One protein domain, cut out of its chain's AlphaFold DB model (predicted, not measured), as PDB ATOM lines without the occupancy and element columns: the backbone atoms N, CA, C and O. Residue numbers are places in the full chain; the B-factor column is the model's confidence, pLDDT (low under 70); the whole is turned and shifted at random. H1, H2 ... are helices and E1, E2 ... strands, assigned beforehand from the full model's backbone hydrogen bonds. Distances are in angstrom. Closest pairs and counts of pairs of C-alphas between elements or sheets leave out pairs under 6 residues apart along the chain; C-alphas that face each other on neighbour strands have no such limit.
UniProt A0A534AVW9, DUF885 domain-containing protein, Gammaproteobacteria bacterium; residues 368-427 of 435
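Overview. This is residues 368 to 427 of the 435 residues of the protein "DUF885 domain-containing protein" of Gammaproteobacteria bacterium (UniProt A0A534AVW9). One long helix, H1, reaches past a small three-stranded sheet, grazing it with residues 368 to 376 while its other end runs out beyond the sheet. Residues 384 to 390, at the far end of H1 and the turn after it, stick out free, and the chain then comes back to form the sheet, in which E3 lies between E1 and E2. The printed part has 60 residues with one named helix and three named strands, in the order H1, E1, E2, E3; the sheet runs E1, E3, E2 and is mixed, and the class is mixed, helices and strands. The whole is loose, with a radius of gyration of the C-alphas of 13.1 A, and flat, spanning 39 by 30 by 15 A.

Along the chain. Find C-alpha 368 at (127.784, 110.983, 116.553); from there H1, residues 368 to 385, runs 25.6 A to C-alpha 385 at (143.445, 103.688, 135.393). Read on to E1, residues 397 to 400, which is 9.8 A long and begins with C-alpha 397 at (126.884, 116.456, 129.805). E2 is residues 411 to 414, 9.6 A long. E3 is residues 423 to 426, 9.8 A long, and ends with C-alpha 426 at (128.730, 119.512, 120.473).

Arrangement. Begin with the sheet, where E3 is the inner strand and E1 and E2 are the edge strands. E1 and E3 are parallel, at 38 degrees between their directions; look at N 424 and O 397, 2.9 A apart, and N 399 and O 424, 3.1 A apart, both within hydrogen-bond range. E3 and E2 are antiparallel at 160 degrees and form a hairpin; N 414 and O 423 are 2.7 A apart and N 412 and O 425 are 3.0 A apart, within hydrogen-bond range. The C-alphas of Thr 424 and Pro 413, which face each other, are 4.2 A apart. E1 and E2 are apart. H1 is on the sheet but only grazes it, with residues 368 to 376; its closest C-alphas to E1 are those of Arg 373 and Ile 398, 7.0 A apart. In H1 every O i to N i+4 pair is within hydrogen-bond range.

Size, cuts and confidence. Look for the two C-alphas farthest apart at Ala 386 and Phe 404, 39.1 A from each other. The printed part, residues 368 to 427, has no cut. The link from H1 to E1, 11 residues, is long; those from E1 to E2 and from E2 to E3 are short. In the B-factor column you will find a mean pLDDT of 71.0 for the printed part of this model; residues 402 to 427 are under 70, and E3 has a mean of 44.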
ATOM      1  N   VAL A 368     126.649 110.114 116.179       87.31
ATOM      2  CA  VAL A 368     127.784 110.983 116.553       87.31
ATOM      3  C   VAL A 368     127.815 111.281 118.057       87.31
ATOM      4  O   VAL A 368     128.885 111.276 118.660       87.31
ATOM      5  N   PHE A 369     126.657 111.514 118.682       85.19
ATOM      6  CA  PHE A 369     126.588 111.789 120.122       85.19
ATOM      7  C   PHE A 369     126.905 110.559 120.971       85.19
ATOM      8  O   PHE A 369     127.620 110.688 121.960       85.19
ATOM      9  N   GLU A 370     126.427 109.378 120.578       88.50
ATOM     10  CA  GLU A 370     126.752 108.138 121.289       88.50
ATOM     11  C   GLU A 370     128.238 107.801 121.159       88.50
ATOM     12  O   GLU A 370     128.895 107.505 122.154       88.50
ATOM     13  N   ALA A 371     128.804 107.951 119.958       89.31
ATOM     14  CA  ALA A 371     130.235 107.775 119.731       89.31
ATOM     15  C   ALA A 371     131.071 108.751 120.579       89.31
ATOM     16  O   ALA A 371     132.076 108.351 121.165       89.31
ATOM     17  N   ALA A 372     130.639 110.012 120.698       88.69
ATOM     18  CA  ALA A 372     131.301 111.004 121.544       88.69
ATOM     19  C   ALA A 372     131.217 110.656 123.041       88.69
ATOM     20  O   ALA A 372     132.219 110.787 123.743       88.69
ATOM     21  N   ARG A 373     130.059 110.185 123.534       88.69
ATOM     22  CA  ARG A 373     129.904 109.728 124.929       88.69
ATOM     23  C   ARG A 373     130.802 108.535 125.226       88.69
ATOM     24  O   ARG A 373     131.541 108.566 126.203       88.69
ATOM     25  N   HIS A 374     130.819 107.548 124.337       90.81
ATOM     26  CA  HIS A 374     131.678 106.379 124.484       90.81
ATOM     27  C   HIS A 374     133.170 106.755 124.482       90.81
ATOM     28  O   HIS A 374     133.920 106.316 125.350       90.81
ATOM     29  N   ALA A 375     133.611 107.626 123.566       90.12
ATOM     30  CA  ALA A 375     134.993 108.114 123.549       90.12
ATOM     31  C   ALA A 375     135.360 108.882 124.834       90.12
ATOM     32  O   ALA A 375     136.474 108.754 125.343       90.12
ATOM     33  N   PHE A 376     134.419 109.652 125.390       89.56
ATOM     34  CA  PHE A 376     134.604 110.356 126.658       89.56
ATOM     35  C   PHE A 376     134.737 109.395 127.849       89.56
ATOM     36  O   PHE A 376     135.635 109.567 128.674       89.56
ATOM     37  N   GLU A 377     133.903 108.358 127.922       90.81
ATOM     38  CA  GLU A 377     133.998 107.305 128.942       90.81
ATOM     39  C   GLU A 377     135.330 106.549 128.859       90.81
ATOM     40  O   GLU A 377     135.987 106.330 129.879       90.81
ATOM     41  N   GLN A 378     135.772 106.209 127.643       93.81
ATOM     42  CA  GLN A 378     137.071 105.579 127.411       93.81
ATOM     43  C   GLN A 378     138.225 106.463 127.895       93.81
ATOM     44  O   GLN A 378     139.110 105.980 128.603       93.81
ATOM     45  N   ALA A 379     138.201 107.757 127.564       92.25
ATOM     46  CA  ALA A 379     139.220 108.707 128.001       92.25
ATOM     47  C   ALA A 379     139.240 108.863 129.531       92.25
ATOM     48  O   ALA A 379     140.310 108.804 130.132       92.25
ATOM     49  N   GLN A 380     138.074 108.995 130.175       89.56
ATOM     50  CA  GLN A 380     137.985 109.055 131.638       89.56
ATOM     51  C   GLN A 380     138.522 107.784 132.296       89.56
ATOM     52  O   GLN A 380     139.305 107.864 133.240       89.56
ATOM     53  N   SER A 381     138.119 106.614 131.799       91.94
ATOM     54  CA  SER A 381     138.578 105.326 132.320       91.94
ATOM     55  C   SER A 381     140.095 105.186 132.197       91.94
ATOM     56  O   SER A 381     140.759 104.799 133.160       91.94
ATOM     57  N   PHE A 382     140.660 105.578 131.051       95.31
ATOM     58  CA  PHE A 382     142.103 105.587 130.838       95.31
ATOM     59  C   PHE A 382     142.817 106.526 131.815       95.31
ATOM     60  O   PHE A 382     143.762 106.097 132.467       95.31
ATOM     61  N   VAL A 383     142.340 107.766 131.982       93.94
ATOM     62  CA  VAL A 383     142.927 108.738 132.922       93.94
ATOM     63  C   VAL A 383     142.896 108.227 134.363       93.94
ATOM     64  O   VAL A 383     143.898 108.363 135.061       93.94
ATOM     65  N   ARG A 384     141.787 107.607 134.795       90.62
ATOM     66  CA  ARG A 384     141.666 107.000 136.134       90.62
ATOM     67  C   ARG A 384     142.609 105.817 136.307       90.62
ATOM     68  O   ARG A 384     143.285 105.715 137.320       90.62
ATOM     69  N   THR A 385     142.646 104.922 135.324       95.06
ATOM     70  CA  THR A 385     143.445 103.688 135.393       95.06
ATOM     71  C   THR A 385     144.941 103.981 135.339       95.06
ATOM     72  O   THR A 385     145.719 103.333 136.029       95.06
ATOM     73  N   ALA A 386     145.344 104.952 134.519       96.56
ATOM     74  CA  ALA A 386     146.730 105.379 134.378       96.56
ATOM     75  C   ALA A 386     147.154 106.434 135.419       96.56
ATOM     76  O   ALA A 386     148.296 106.880 135.364       96.56
ATOM     77  N   ASP A 387     146.254 106.828 136.330       93.31
ATOM     78  CA  ASP A 387     146.477 107.812 137.400       93.31
ATOM     79  C   ASP A 387     147.177 109.099 136.913       93.31
ATOM     80  O   ASP A 387     148.176 109.555 137.464       93.31
ATOM     81  N   LEU A 388     146.685 109.664 135.802       93.81
ATOM     82  CA  LEU A 388     147.351 110.798 135.142       93.81
ATOM     83  C   LEU A 388     147.037 112.147 135.799       93.81
ATOM     84  O   LEU A 388     147.879 113.043 135.811       93.81
ATOM     85  N   VAL A 389     145.804 112.325 136.280       93.06
ATOM     86  CA  VAL A 389     145.331 113.550 136.939       93.06
ATOM     87  C   VAL A 389     144.116 113.240 137.811       93.06
ATOM     88  O   VAL A 389     143.302 112.378 137.477       93.06
ATOM     89  N   THR A 390     143.961 113.975 138.912       89.06
ATOM     90  CA  THR A 390     142.761 113.912 139.751       89.06
ATOM     91  C   THR A 390     141.537 114.380 138.964       89.06
ATOM     92  O   THR A 390     141.493 115.512 138.481       89.06
ATOM     93  N   LEU A 391     140.530 113.514 138.853       83.62
ATOM     94  CA  LEU A 391     139.231 113.857 138.283       83.62
ATOM     95  C   LEU A 391     138.271 114.241 139.411       83.62
ATOM     96  O   LEU A 391     138.103 113.478 140.359       83.62
ATOM     97  N   TYR A 392     137.651 115.414 139.296       80.88
ATOM     98  CA  TYR A 392     136.595 115.855 140.205       80.88
ATOM     99  C   TYR A 392     135.242 115.275 139.777       80.88
ATOM    100  O   TYR A 392     135.006 115.068 138.584       80.88
ATOM    101  N   ASP A 393     134.349 115.052 140.743       76.50
ATOM    102  CA  ASP A 393     132.991 114.534 140.527       76.50
ATOM    103  C   ASP A 393     132.034 115.614 139.978       76.50
ATOM    104  O   ASP A 393     130.941 115.834 140.499       76.50
ATOM    105  N   ASP A 394     132.446 116.288 138.904       71.50
ATOM    106  CA  ASP A 394     131.625 117.241 138.159       71.50
ATOM    107  C   ASP A 394     131.078 116.566 136.889       71.50
ATOM    108  O   ASP A 394     131.841 116.271 135.960       71.50
ATOM    109  N   PRO A 395     129.760 116.298 136.802       70.69
ATOM    110  CA  PRO A 395     129.190 115.607 135.654       70.69
ATOM    111  C   PRO A 395     129.242 116.499 134.408       70.69
ATOM    112  O   PRO A 395     128.657 117.581 134.371       70.69
ATOM    113  N   LEU A 396     129.918 116.018 133.362       74.75
ATOM    114  CA  LEU A 396     129.965 116.665 132.053       74.75
ATOM    115  C   LEU A 396     128.905 116.062 131.130       74.75
ATOM    116  O   LEU A 396     128.997 114.902 130.732       74.75
ATOM    117  N   GLU A 397     127.917 116.868 130.756       76.44
ATOM    118  CA  GLU A 397     126.884 116.456 129.805       76.44
ATOM    119  C   GLU A 397     127.260 116.860 128.373       76.44
ATOM    120  O   GLU A 397     127.575 118.026 128.111       76.44
ATOM    121  N   ILE A 398     127.195 115.903 127.439       81.06
ATOM    122  CA  ILE A 398     127.330 116.156 126.000       81.06
ATOM    123  C   ILE A 398     125.943 116.438 125.425       81.06
ATOM    124  O   ILE A 398     125.138 115.520 125.243       81.06
ATOM    125  N   ILE A 399     125.685 117.705 125.098       76.50
ATOM    126  CA  ILE A 399     124.406 118.153 124.538       76.50
ATOM    127  C   ILE A 399     124.548 118.614 123.091       76.50
ATOM    128  O   ILE A 399     125.603 119.088 122.659       76.50
ATOM    129  N   GLN A 400     123.455 118.524 122.332       74.94
ATOM    130  CA  GLN A 400     123.412 119.096 120.995       74.94
ATOM    131  C   GLN A 400     123.491 120.621 121.068       74.94
ATOM    132  O   GLN A 400     122.727 121.270 121.780       74.94
ATOM    133  N   MET A 401     124.395 121.201 120.279       71.25
ATOM    134  CA  MET A 401     124.523 122.648 120.190       71.25
ATOM    135  C   MET A 401     123.211 123.273 119.685       71.25
ATOM    136  O   MET A 401     122.647 122.782 118.696       71.25
ATOM    137  N   PRO A 402     122.717 124.355 120.312       66.06
ATOM    138  CA  PRO A 402     121.564 125.094 119.810       66.06
ATOM    139  C   PRO A 402     121.759 125.583 118.368       66.06
ATOM    140  O   PRO A 402     122.866 125.942 117.969       66.06
ATOM    141  N   GLU A 403     120.678 125.618 117.583       61.41
ATOM    142  CA  GLU A 403     120.729 125.879 116.131       61.41
ATOM    143  C   GLU A 403     121.359 127.203 115.718       61.41
ATOM    144  O   GLU A 403     121.911 127.301 114.629       61.41
ATOM    145  N   PHE A 404     121.320 128.211 116.577       54.78
ATOM    146  CA  PHE A 404     121.884 129.520 116.273       54.78
ATOM    147  C   PHE A 404     123.394 129.621 116.607       54.78
ATOM    148  O   PHE A 404     124.045 130.554 116.153       54.78
ATOM    149  N   GLN A 405     123.971 128.689 117.389       57.28
ATOM    150  CA  GLN A 405     125.427 128.629 117.687       57.28
ATOM    151  C   GLN A 405     126.186 127.691 116.747       57.28
ATOM    152  O   GLN A 405     127.415 127.662 116.687       57.28
ATOM    153  N   ARG A 406     125.419 126.877 116.036       66.31
ATOM    154  CA  ARG A 406     125.838 125.876 115.073       66.31
ATOM    155  C   ARG A 406     126.576 126.521 113.887       66.31
ATOM    156  O   ARG A 406     126.063 127.431 113.252       66.31
ATOM    157  N   GLY A 407     127.783 126.030 113.582       51.22
ATOM    158  CA  GLY A 407     128.584 126.435 112.409       51.22
ATOM    159  C   GLY A 407     129.889 127.188 112.699       51.22
ATOM    160  O   GLY A 407     130.611 127.494 111.757       51.22
ATOM    161  N   VAL A 408     130.211 127.460 113.971       55.03
ATOM    162  CA  VAL A 408     131.434 128.193 114.370       55.03
ATOM    163  C   VAL A 408     132.519 127.271 114.940       55.03
ATOM    164  O   VAL A 408     133.665 127.333 114.513       55.03
ATOM    165  N   ALA A 409     132.166 126.379 115.869       51.19
ATOM    166  CA  ALA A 409     133.085 125.406 116.468       51.19
ATOM    167  C   ALA A 409     132.495 123.990 116.418       51.19
ATOM    168  O   ALA A 409     131.276 123.834 116.309       51.19
ATOM    169  N   LEU A 410     133.346 122.959 116.504       57.66
ATOM    170  CA  LEU A 410     132.906 121.560 116.609       57.66
ATOM    171  C   LEU A 410     132.305 121.268 117.996       57.66
ATOM    172  O   LEU A 410     131.291 120.588 118.091       57.66
ATOM    173  N   ALA A 411     132.891 121.815 119.064       61.28
ATOM    174  CA  ALA A 411     132.382 121.732 120.432       61.28
ATOM    175  C   ALA A 411     132.958 122.865 121.299       61.28
ATOM    176  O   ALA A 411     134.035 123.378 120.992       61.28
ATOM    177  N   TYR A 412     132.261 123.251 122.373       53.12
ATOM    178  CA  TYR A 412     132.791 124.173 123.386       53.12
ATOM    179  C   TYR A 412     132.157 123.928 124.773       53.12
ATOM    180  O   TYR A 412     130.948 123.662 124.849       53.12
ATOM    181  N   PRO A 413     132.930 124.027 125.875       54.91
ATOM    182  CA  PRO A 413     132.401 123.948 127.233       54.91
ATOM    183  C   PRO A 413     131.590 125.197 127.600       54.91
ATOM    184  O   PRO A 413     132.084 126.316 127.656       54.91
ATOM    185  N   ARG A 414     130.317 125.015 127.927       50.28
ATOM    186  CA  ARG A 414     129.449 126.037 128.510       50.28
ATOM    187  C   ARG A 414     129.551 125.988 130.039       50.28
ATOM    188  O   ARG A 414     128.624 125.550 130.721       50.28
ATOM    189  N   THR A 415     130.672 126.461 130.570       51.50
ATOM    190  CA  THR A 415     130.889 126.719 132.004       51.50
ATOM    191  C   THR A 415     131.054 128.220 132.222       51.50
ATOM    192  O   THR A 415     131.852 128.857 131.542       51.50
ATOM    193  N   GLY A 416     130.286 128.798 133.146       49.25
ATOM    194  CA  GLY A 416     130.507 130.163 133.637       49.25
ATOM    195  C   GLY A 416     131.053 130.101 135.065       49.25
ATOM    196  O   GLY A 416     130.693 129.162 135.772       49.25
ATOM    197  N   PRO A 417     131.870 131.070 135.511       45.84
ATOM    198  CA  PRO A 417     132.480 131.045 136.845       45.84
ATOM    199  C   PRO A 417     131.448 131.037 137.986       45.84
ATOM    200  O   PRO A 417     131.732 130.541 139.069       45.84
ATOM    201  N   THR A 418     130.228 131.523 137.742       48.16
ATOM    202  CA  THR A 418     129.118 131.517 138.710       48.16
ATOM    203  C   THR A 418     128.181 130.307 138.582       48.16
ATOM    204  O   THR A 418     127.212 130.194 139.334       48.16
ATOM    205  N   ARG A 419     128.427 129.378 137.642       52.03
ATOM    206  CA  ARG A 419     127.580 128.191 137.441       52.03
ATOM    207  C   ARG A 419     128.098 127.001 138.239       52.03
ATOM    208  O   ARG A 419     129.252 126.622 138.111       52.03
ATOM    209  N   ARG A 420     127.189 126.347 138.969       37.09
ATOM    210  CA  ARG A 420     127.473 125.113 139.722       37.09
ATOM    211  C   ARG A 420     127.608 123.844 138.858       37.09
ATOM    212  O   ARG A 420     128.070 122.851 139.390       37.09
ATOM    213  N   CYS A 421     127.233 123.860 137.569       38.00
ATOM    214  CA  CYS A 421     127.336 122.688 136.677       38.00
ATOM    215  C   CYS A 421     127.848 123.064 135.274       38.00
ATOM    216  O   CYS A 421     127.315 123.985 134.637       38.00
ATOM    217  N   GLY A 422     128.836 122.322 134.767       45.62
ATOM    218  CA  GLY A 422     129.370 122.465 133.411       45.62
ATOM    219  C   GLY A 422     128.622 121.628 132.378       45.62
ATOM    220  O   GLY A 422     128.317 120.470 132.611       45.62
ATOM    221  N   HIS A 423     128.317 122.208 131.218       48.41
ATOM    222  CA  HIS A 423     127.815 121.452 130.060       48.41
ATOM    223  C   HIS A 423     128.836 121.565 128.934       48.41
ATOM    224  O   HIS A 423     129.425 122.630 128.781       48.41
ATOM    225  N   THR A 424     129.002 120.543 128.097       44.28
ATOM    226  CA  THR A 424     129.758 120.670 126.841       44.28
ATOM    227  C   THR A 424     128.807 120.524 125.662       44.28
ATOM    228  O   THR A 424     128.128 119.514 125.502       44.28
ATOM    229  N   CYS A 425     128.740 121.559 124.826       44.19
ATOM    230  CA  CYS A 425     127.905 121.551 123.631       44.19
ATOM    231  C   CYS A 425     128.707 120.990 122.455       44.19
ATOM    232  O   CYS A 425     129.807 121.478 122.194       44.19
ATOM    233  N   ALA A 426     128.148 120.035 121.710       40.16
ATOM    234  CA  ALA A 426     128.730 119.512 120.473       40.16
ATOM    235  C   ALA A 426     127.873 119.872 119.244       40.16
ATOM    236  O   ALA A 426     126.639 119.814 119.262       40.16
ATOM    237  N   ASN A 427     128.535 120.279 118.164       38.94
ATOM    238  CA  ASN A 427     127.945 120.735 116.912       38.94
ATOM    239  C   ASN A 427     127.684 119.571 115.950       38.94
ATOM    240  O   ASN A 427     128.602 118.831 115.616       38.94
TER     241      ASN A 427